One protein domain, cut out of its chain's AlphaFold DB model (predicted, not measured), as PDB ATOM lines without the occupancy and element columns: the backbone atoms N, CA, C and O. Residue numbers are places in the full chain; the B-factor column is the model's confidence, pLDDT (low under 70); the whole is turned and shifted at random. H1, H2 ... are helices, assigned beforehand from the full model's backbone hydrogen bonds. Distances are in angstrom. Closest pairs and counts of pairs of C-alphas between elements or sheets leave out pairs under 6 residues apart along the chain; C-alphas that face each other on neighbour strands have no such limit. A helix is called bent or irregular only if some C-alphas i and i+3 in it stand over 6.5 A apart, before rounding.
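This is residues 336 to 392 of the 392 residues of the protein "Hypothetical protein" of Pseudictyota dubia (UniProt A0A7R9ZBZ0). A helical hairpin of a long, kinked helix, H1, and a shorter one, H2, folded back beside it, has a wide loop of residues 336 to 356 along one side. The printed part has 57 residues, with H1 then H2 and no named strand; the class is all helix. The whole is compact, with a radius of gyration of the C-alphas of 10.4 A, and elongated, spanning 30 by 19 by 19 A.

Residues 336 to 356 hold no named element. H1, residues 357 to 375, begins at C-alpha 357 (162.024, 148.819, 154.844) and is 25.3 A long, with a kink of 42 degrees near residue 364. H2, residues 378 to 387, is 15.2 A long and ends at C-alpha 387 (175.699, 154.732, 161.329). Both are irregular: C-alphas 359 and 362, and C-alphas 379 and 382, are 7.4 A apart.

H1 touches H2 with residues 365 to 373 alone; the closest C-alphas, of Cys 372 and Lys 381, are 5.7 A apart. They form a hairpin, at a shallow tilt of 23 degrees, opposite ways. O i to N i+4 pairs are within hydrogen-bond range in 13 of 15 in H1 and 4 of 6 in H2.

The farthest C-alphas, of Gly 356 and Ser 379, are 30.1 A apart. The printed part has no cut, and the link from H1 to H2 is tight. The pLDDT is under 70 at residues 336 to 344 and 346 to 348.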
ATOM      1  N   GLU A 336     157.642 155.381 167.063       61.72
ATOM      2  CA  GLU A 336     157.475 156.005 168.378       61.72
ATOM      3  C   GLU A 336     158.642 155.629 169.300       61.72
ATOM      4  O   GLU A 336     159.161 154.519 169.224       61.72
ATOM      5  N   PRO A 337     159.066 156.565 170.162       63.41
ATOM      6  CA  PRO A 337     160.379 157.218 170.214       63.41
ATOM      7  C   PRO A 337     161.575 156.261 170.375       63.41
ATOM      8  O   PRO A 337     162.398 156.423 171.273       63.41
ATOM      9  N   TYR A 338     161.702 155.272 169.497       62.59
ATOM     10  CA  TYR A 338     162.818 154.349 169.493       62.59
ATOM     11  C   TYR A 338     164.027 155.075 168.905       62.59
ATOM     12  O   TYR A 338     164.222 155.213 167.690       62.59
ATOM     13  N   THR A 339     164.856 155.596 169.799       62.47
ATOM     14  CA  THR A 339     166.232 155.929 169.471       62.47
ATOM     15  C   THR A 339     166.922 154.608 169.186       62.47
ATOM     16  O   THR A 339     167.290 153.891 170.107       62.47
ATOM     17  N   VAL A 340     167.032 154.263 167.902       64.19
ATOM     18  CA  VAL A 340     167.815 153.115 167.429       64.19
ATOM     19  C   VAL A 340     169.170 153.174 168.122       64.19
ATOM     20  O   VAL A 340     169.774 154.250 168.155       64.19
ATOM     21  N   ASP A 341     169.618 152.094 168.743       66.38
ATOM     22  CA  ASP A 341     170.945 152.103 169.339       66.38
ATOM     23  C   ASP A 341     171.966 152.270 168.204       66.38
ATOM     24  O   ASP A 341     171.832 151.654 167.147       66.38
ATOM     25  N   ALA A 342     172.957 153.145 168.375       61.38
ATOM     26  CA  ALA A 342     173.996 153.322 167.358       61.38
ATOM     27  C   ALA A 342     174.775 152.015 167.132       61.38
ATOM     28  O   ALA A 342     175.256 151.765 166.029       61.38
ATOM     29  N   ASN A 343     174.813 151.166 168.163       69.94
ATOM     30  CA  ASN A 343     175.434 149.849 168.142       69.94
ATOM     31  C   ASN A 343     174.444 148.714 167.831       69.94
ATOM     32  O   ASN A 343     174.832 147.550 167.877       69.94
ATOM     33  N   GLY A 344     173.173 149.029 167.565       66.25
ATOM     34  CA  GLY A 344     172.147 148.030 167.282       66.25
ATOM     35  C   GLY A 344     172.383 147.318 165.950       66.25
ATOM     36  O   GLY A 344     172.978 147.879 165.020       66.25
ATOM     37  N   ASP A 345     171.881 146.087 165.858       70.94
ATOM     38  CA  ASP A 345     171.935 145.278 164.641       70.94
ATOM     39  C   ASP A 345     171.335 146.018 163.434       70.94
ATOM     40  O   ASP A 345     170.509 146.929 163.562       70.94
ATOM     41  N   ASP A 346     171.755 145.631 162.227       68.25
ATOM     42  CA  ASP A 346     171.357 146.283 160.970       68.25
ATOM     43  C   ASP A 346     169.830 146.367 160.766       68.25
ATOM     44  O   ASP A 346     169.350 147.241 160.035       68.25
ATOM     45  N   ASP A 347     169.079 145.503 161.448       65.94
ATOM     46  CA  ASP A 347     167.618 145.423 161.432       65.94
ATOM     47  C   ASP A 347     166.965 146.594 162.174       65.94
ATOM     48  O   ASP A 347     165.868 147.037 161.821       65.94
ATOM     49  N   GLN A 348     167.686 147.171 163.138       68.88
ATOM     50  CA  GLN A 348     167.256 148.344 163.889       68.88
ATOM     51  C   GLN A 348     167.542 149.648 163.133       68.88
ATOM     52  O   GLN A 348     166.925 150.671 163.423       68.88
ATOM     53  N   LYS A 349     168.426 149.642 162.127       85.38
ATOM     54  CA  LYS A 349     168.774 150.843 161.349       85.38
ATOM     55  C   LYS A 349     167.651 151.257 160.400       85.38
ATOM     56  O   LYS A 349     166.841 150.454 159.929       85.38
ATOM     57  N   CYS A 350     167.624 152.541 160.044       89.81
ATOM     58  CA  CYS A 350     166.602 153.059 159.142       89.81
ATOM     59  C   CYS A 350     166.659 152.365 157.773       89.81
ATOM     60  O   CYS A 350     167.628 152.486 157.018       89.81
ATOM     61  N   GLY A 351     165.568 151.685 157.420       87.31
ATOM     62  CA  GLY A 351     165.453 150.920 156.180       87.31
ATOM     63  C   GLY A 351     165.664 149.412 156.328       87.31
ATOM     64  O   GLY A 351     165.583 148.726 155.306       87.31
ATOM     65  N   GLY A 352     165.889 148.911 157.550       87.31
ATOM     66  CA  GLY A 352     165.773 147.490 157.885       87.31
ATOM     67  C   GLY A 352     164.364 146.953 157.605       87.31
ATOM     68  O   GLY A 352     163.392 147.715 157.561       87.31
ATOM     69  N   ALA A 353     164.249 145.646 157.361       84.25
ATOM     70  CA  ALA A 353     162.970 145.013 157.030       84.25
ATOM     71  C   ALA A 353     161.944 145.159 158.168       84.25
ATOM     72  O   ALA A 353     160.770 145.410 157.896       84.25
ATOM     73  N   GLU A 354     162.409 145.102 159.418       81.31
ATOM     74  CA  GLU A 354     161.578 145.261 160.617       81.31
ATOM     75  C   GLU A 354     161.032 146.686 160.778       81.31
ATOM     76  O   GLU A 354     159.916 146.891 161.241       81.31
ATOM     77  N   GLN A 355     161.767 147.677 160.276       78.31
ATOM     78  CA  GLN A 355     161.403 149.095 160.310       78.31
ATOM     79  C   GLN A 355     160.536 149.502 159.096       78.31
ATOM     80  O   GLN A 355     160.555 150.651 158.659       78.31
ATOM     81  N   GLY A 356     159.829 148.566 158.453       85.62
ATOM     82  CA  GLY A 356     159.021 148.842 157.253       85.62
ATOM     83  C   GLY A 356     159.840 149.123 155.980       85.62
ATOM     84  O   GLY A 356     159.317 149.622 154.972       85.62
ATOM     85  N   GLY A 357     161.134 148.793 155.999       89.38
ATOM     86  CA  GLY A 357     162.024 148.819 154.844       89.38
ATOM     87  C   GLY A 357     162.247 150.207 154.238       89.38
ATOM     88  O   GLY A 357     162.099 151.257 154.868       89.38
ATOM     89  N   ARG A 358     162.602 150.231 152.946       90.62
ATOM     90  CA  ARG A 358     162.936 151.478 152.227       90.62
ATOM     91  C   ARG A 358     161.795 152.498 152.190       90.62
ATOM     92  O   ARG A 358     162.076 153.688 152.084       90.62
ATOM     93  N   ARG A 359     160.534 152.057 152.275       91.44
ATOM     94  CA  ARG A 359     159.360 152.951 152.247       91.44
ATOM     95  C   ARG A 359     159.277 153.826 153.495       91.44
ATOM     96  O   ARG A 359     158.896 154.986 153.395       91.44
ATOM     97  N   CYS A 360     159.691 153.290 154.636       93.38
ATOM     98  CA  CYS A 360     159.641 153.983 155.916       93.38
ATOM     99  C   CYS A 360     160.939 154.722 156.273       93.38
ATOM    100  O   CYS A 360     160.966 155.522 157.212       93.38
ATOM    101  N   LYS A 361     161.999 154.533 155.479       93.00
ATOM    102  CA  LYS A 361     163.304 155.179 155.662       93.00
ATOM    103  C   LYS A 361     163.237 156.709 155.842       93.00
ATOM    104  O   LYS A 361     163.885 157.192 156.765       93.00
ATOM    105  N   PRO A 362     162.458 157.490 155.061       94.25
ATOM    106  CA  PRO A 362     162.411 158.947 155.232       94.25
ATOM    107  C   PRO A 362     161.859 159.372 156.598       94.25
ATOM    108  O   PRO A 362     162.395 160.282 157.229       94.25
ATOM    109  N   LYS A 363     160.817 158.681 157.078       93.38
ATOM    110  CA  LYS A 363     160.182 158.966 158.372       93.38
ATOM    111  C   LYS A 363     161.114 158.588 159.526       93.38
ATOM    112  O   LYS A 363     161.324 159.408 160.415       93.38
ATOM    113  N   CYS A 364     161.768 157.429 159.435       93.44
ATOM    114  CA  CYS A 364     162.829 157.022 160.359       93.44
ATOM    115  C   CYS A 364     163.950 158.070 160.438       93.44
ATOM    116  O   CYS A 364     164.264 158.573 161.514       93.44
ATOM    117  N   CYS A 365     164.499 158.481 159.290       94.81
ATOM    118  CA  CYS A 365     165.599 159.442 159.248       94.81
ATOM    119  C   CYS A 365     165.220 160.823 159.796       94.81
ATOM    120  O   CYS A 365     166.077 161.500 160.361       94.81
ATOM    121  N   SER A 366     163.952 161.235 159.699       94.19
ATOM    122  CA  SER A 366     163.470 162.469 160.331       94.19
ATOM    123  C   SER A 366     163.572 162.413 161.858       94.19
ATOM    124  O   SER A 366     164.009 163.381 162.480       94.19
ATOM    125  N   VAL A 367     163.190 161.285 162.466       92.38
ATOM    126  CA  VAL A 367     163.286 161.085 163.921       92.38
ATOM    127  C   VAL A 367     164.755 161.048 164.343       92.38
ATOM    128  O   VAL A 367     165.160 161.760 165.266       92.38
ATOM    129  N   GLN A 368     165.584 160.310 163.599       92.38
ATOM    130  CA  GLN A 368     167.004 160.170 163.918       92.38
ATOM    131  C   GLN A 368     167.800 161.459 163.764       92.38
ATOM    132  O   GLN A 368     168.658 161.756 164.593       92.38
ATOM    133  N   ARG A 369     167.460 162.294 162.780       94.19
ATOM    134  CA  ARG A 369     168.071 163.617 162.631       94.19
ATOM    135  C   ARG A 369     167.828 164.493 163.856       94.19
ATOM    136  O   ARG A 369     168.738 165.197 164.290       94.19
ATOM    137  N   SER A 370     166.625 164.447 164.435       93.44
ATOM    138  CA  SER A 370     166.324 165.187 165.664       93.44
ATOM    139  C   SER A 370     167.139 164.670 166.851       93.44
ATOM    140  O   SER A 370     167.619 165.470 167.652       93.44
ATOM    141  N   TYR A 371     167.326 163.351 166.949       90.94
ATOM    142  CA  TYR A 371     168.153 162.733 167.983       90.94
ATOM    143  C   TYR A 371     169.630 163.133 167.850       90.94
ATOM    144  O   TYR A 371     170.185 163.730 168.773       90.94
ATOM    145  N   CYS A 372     170.242 162.911 166.681       93.38
ATOM    146  CA  CYS A 372     171.637 163.281 166.425       93.38
ATOM    147  C   CYS A 372     171.862 164.791 166.625       93.38
ATOM    148  O   CYS A 372     172.899 165.209 167.128       93.38
ATOM    149  N   ASN A 373     170.881 165.643 166.302       93.31
ATOM    150  CA  ASN A 373     171.017 167.078 166.550       93.31
ATOM    151  C   ASN A 373     171.020 167.467 168.028       93.31
ATOM    152  O   ASN A 373     171.656 168.470 168.361       93.31
ATOM    153  N   LYS A 374     170.299 166.720 168.871       93.44
ATOM    154  CA  LYS A 374     170.095 167.043 170.285       93.44
ATOM    155  C   LYS A 374     171.169 166.447 171.193       93.44
ATOM    156  O   LYS A 374     171.565 167.107 172.147       93.44
ATOM    157  N   PHE A 375     171.617 165.227 170.909       89.06
ATOM    158  CA  PHE A 375     172.464 164.460 171.830       89.06
ATOM    159  C   PHE A 375     173.911 164.295 171.361       89.06
ATOM    160  O   PHE A 375     174.761 163.919 172.160       89.06
ATOM    161  N   VAL A 376     174.209 164.585 170.092       92.25
ATOM    162  CA  VAL A 376     175.536 164.360 169.510       92.25
ATOM    163  C   VAL A 376     176.223 165.693 169.210       92.25
ATOM    164  O   VAL A 376     175.610 166.635 168.693       92.25
ATOM    165  N   LEU A 377     177.512 165.784 169.556       92.19
ATOM    166  CA  LEU A 377     178.346 166.955 169.279       92.19
ATOM    167  C   LEU A 377     178.407 167.230 167.772       92.19
ATOM    168  O   LEU A 377     178.382 166.312 166.959       92.19
ATOM    169  N   LEU A 378     178.532 168.504 167.396       89.44
ATOM    170  CA  LEU A 378     178.553 168.950 165.996       89.44
ATOM    171  C   LEU A 378     179.539 168.171 165.109       89.44
ATOM    172  O   LEU A 378     179.192 167.860 163.976       89.44
ATOM    173  N   SER A 379     180.712 167.809 165.636       90.62
ATOM    174  CA  SER A 379     181.756 167.069 164.913       90.62
ATOM    175  C   SER A 379     181.404 165.615 164.585       90.62
ATOM    176  O   SER A 379     182.033 165.033 163.712       90.62
ATOM    177  N   VAL A 380     180.411 165.025 165.257       94.25
ATOM    178  CA  VAL A 380     180.023 163.608 165.108       94.25
ATOM    179  C   VAL A 380     178.581 163.431 164.617       94.25
ATOM    180  O   VAL A 380     178.071 162.314 164.532       94.25
ATOM    181  N   LYS A 381     177.905 164.523 164.234       94.00
ATOM    182  CA  LYS A 381     176.532 164.470 163.699       94.00
ATOM    183  C   LYS A 381     176.434 163.742 162.366       94.00
ATOM    184  O   LYS A 381     175.400 163.133 162.098       94.00
ATOM    185  N   GLU A 382     177.463 163.851 161.535       93.81
ATOM    186  CA  GLU A 382     177.507 163.198 160.227       93.81
ATOM    187  C   GLU A 382     177.666 161.684 160.402       93.81
ATOM    188  O   GLU A 382     176.811 160.935 159.932       93.81
ATOM    189  N   GLN A 383     178.619 161.263 161.244       94.12
ATOM    190  CA  GLN A 383     178.802 159.862 161.633       94.12
ATOM    191  C   GLN A 383     177.526 159.257 162.244       94.12
ATOM    192  O   GLN A 383     177.086 158.194 161.826       94.12
ATOM    193  N   CYS A 384     176.849 159.973 163.155       93.19
ATOM    194  CA  CYS A 384     175.590 159.514 163.762       93.19
ATOM    195  C   CYS A 384     174.485 159.229 162.730       93.19
ATOM    196  O   CYS A 384     173.675 158.319 162.913       93.19
ATOM    197  N   MET A 385     174.422 160.016 161.653       94.19
ATOM    198  CA  MET A 385     173.455 159.796 160.579       94.19
ATOM    199  C   MET A 385     173.878 158.630 159.683       94.19
ATOM    200  O   MET A 385     173.026 157.818 159.317       94.19
ATOM    201  N   GLU A 386     175.172 158.511 159.388       94.12
ATOM    202  CA  GLU A 386     175.733 157.438 158.569       94.12
ATOM    203  C   GLU A 386     175.581 156.062 159.233       94.12
ATOM    204  O   GLU A 386     175.058 155.138 158.603       94.12
ATOM    205  N   ASP A 387     175.875 155.955 160.531       91.88
ATOM    206  CA  ASP A 387     175.699 154.732 161.329       91.88
ATOM    207  C   ASP A 387     174.234 154.260 161.328       91.88
ATOM    208  O   ASP A 387     173.940 153.063 161.314       91.88
ATOM    209  N   ARG A 388     173.287 155.205 161.243       91.50
ATOM    210  CA  ARG A 388     171.837 154.951 161.146       91.50
ATOM    211  C   ARG A 388     171.337 154.780 159.705       91.50
ATOM    212  O   ARG A 388     170.130 154.647 159.493       91.50
ATOM    213  N   ARG A 389     172.240 154.763 158.715       93.44
ATOM    214  CA  ARG A 389     171.974 154.676 157.263       93.44
ATOM    215  C   ARG A 389     171.135 155.829 156.710       93.44
ATOM    216  O   ARG A 389     170.438 155.663 155.701       93.44
ATOM    217  N   CYS A 390     171.195 156.992 157.336       94.19
ATOM    218  CA  CYS A 390     170.501 158.199 156.918       94.19
ATOM    219  C   CYS A 390     171.467 159.204 156.295       94.19
ATOM    220  O   CYS A 390     172.610 159.326 156.712       94.19
ATOM    221  N   THR A 391     170.995 159.954 155.302       92.12
ATOM    222  CA  THR A 391     171.733 161.097 154.760       92.12
ATOM    223  C   THR A 391     171.294 162.375 155.471       92.12
ATOM    224  O   THR A 391     170.122 162.515 155.861       92.12
ATOM    225  N   TRP A 392     172.243 163.289 155.668       78.69
ATOM    226  CA  TRP A 392     171.993 164.597 156.271       78.69
ATOM    227  C   TRP A 392     171.095 165.492 155.416       78.69
ATOM    228  O   TRP A 392     170.962 165.242 154.199       78.69
TER     229      TRP A 392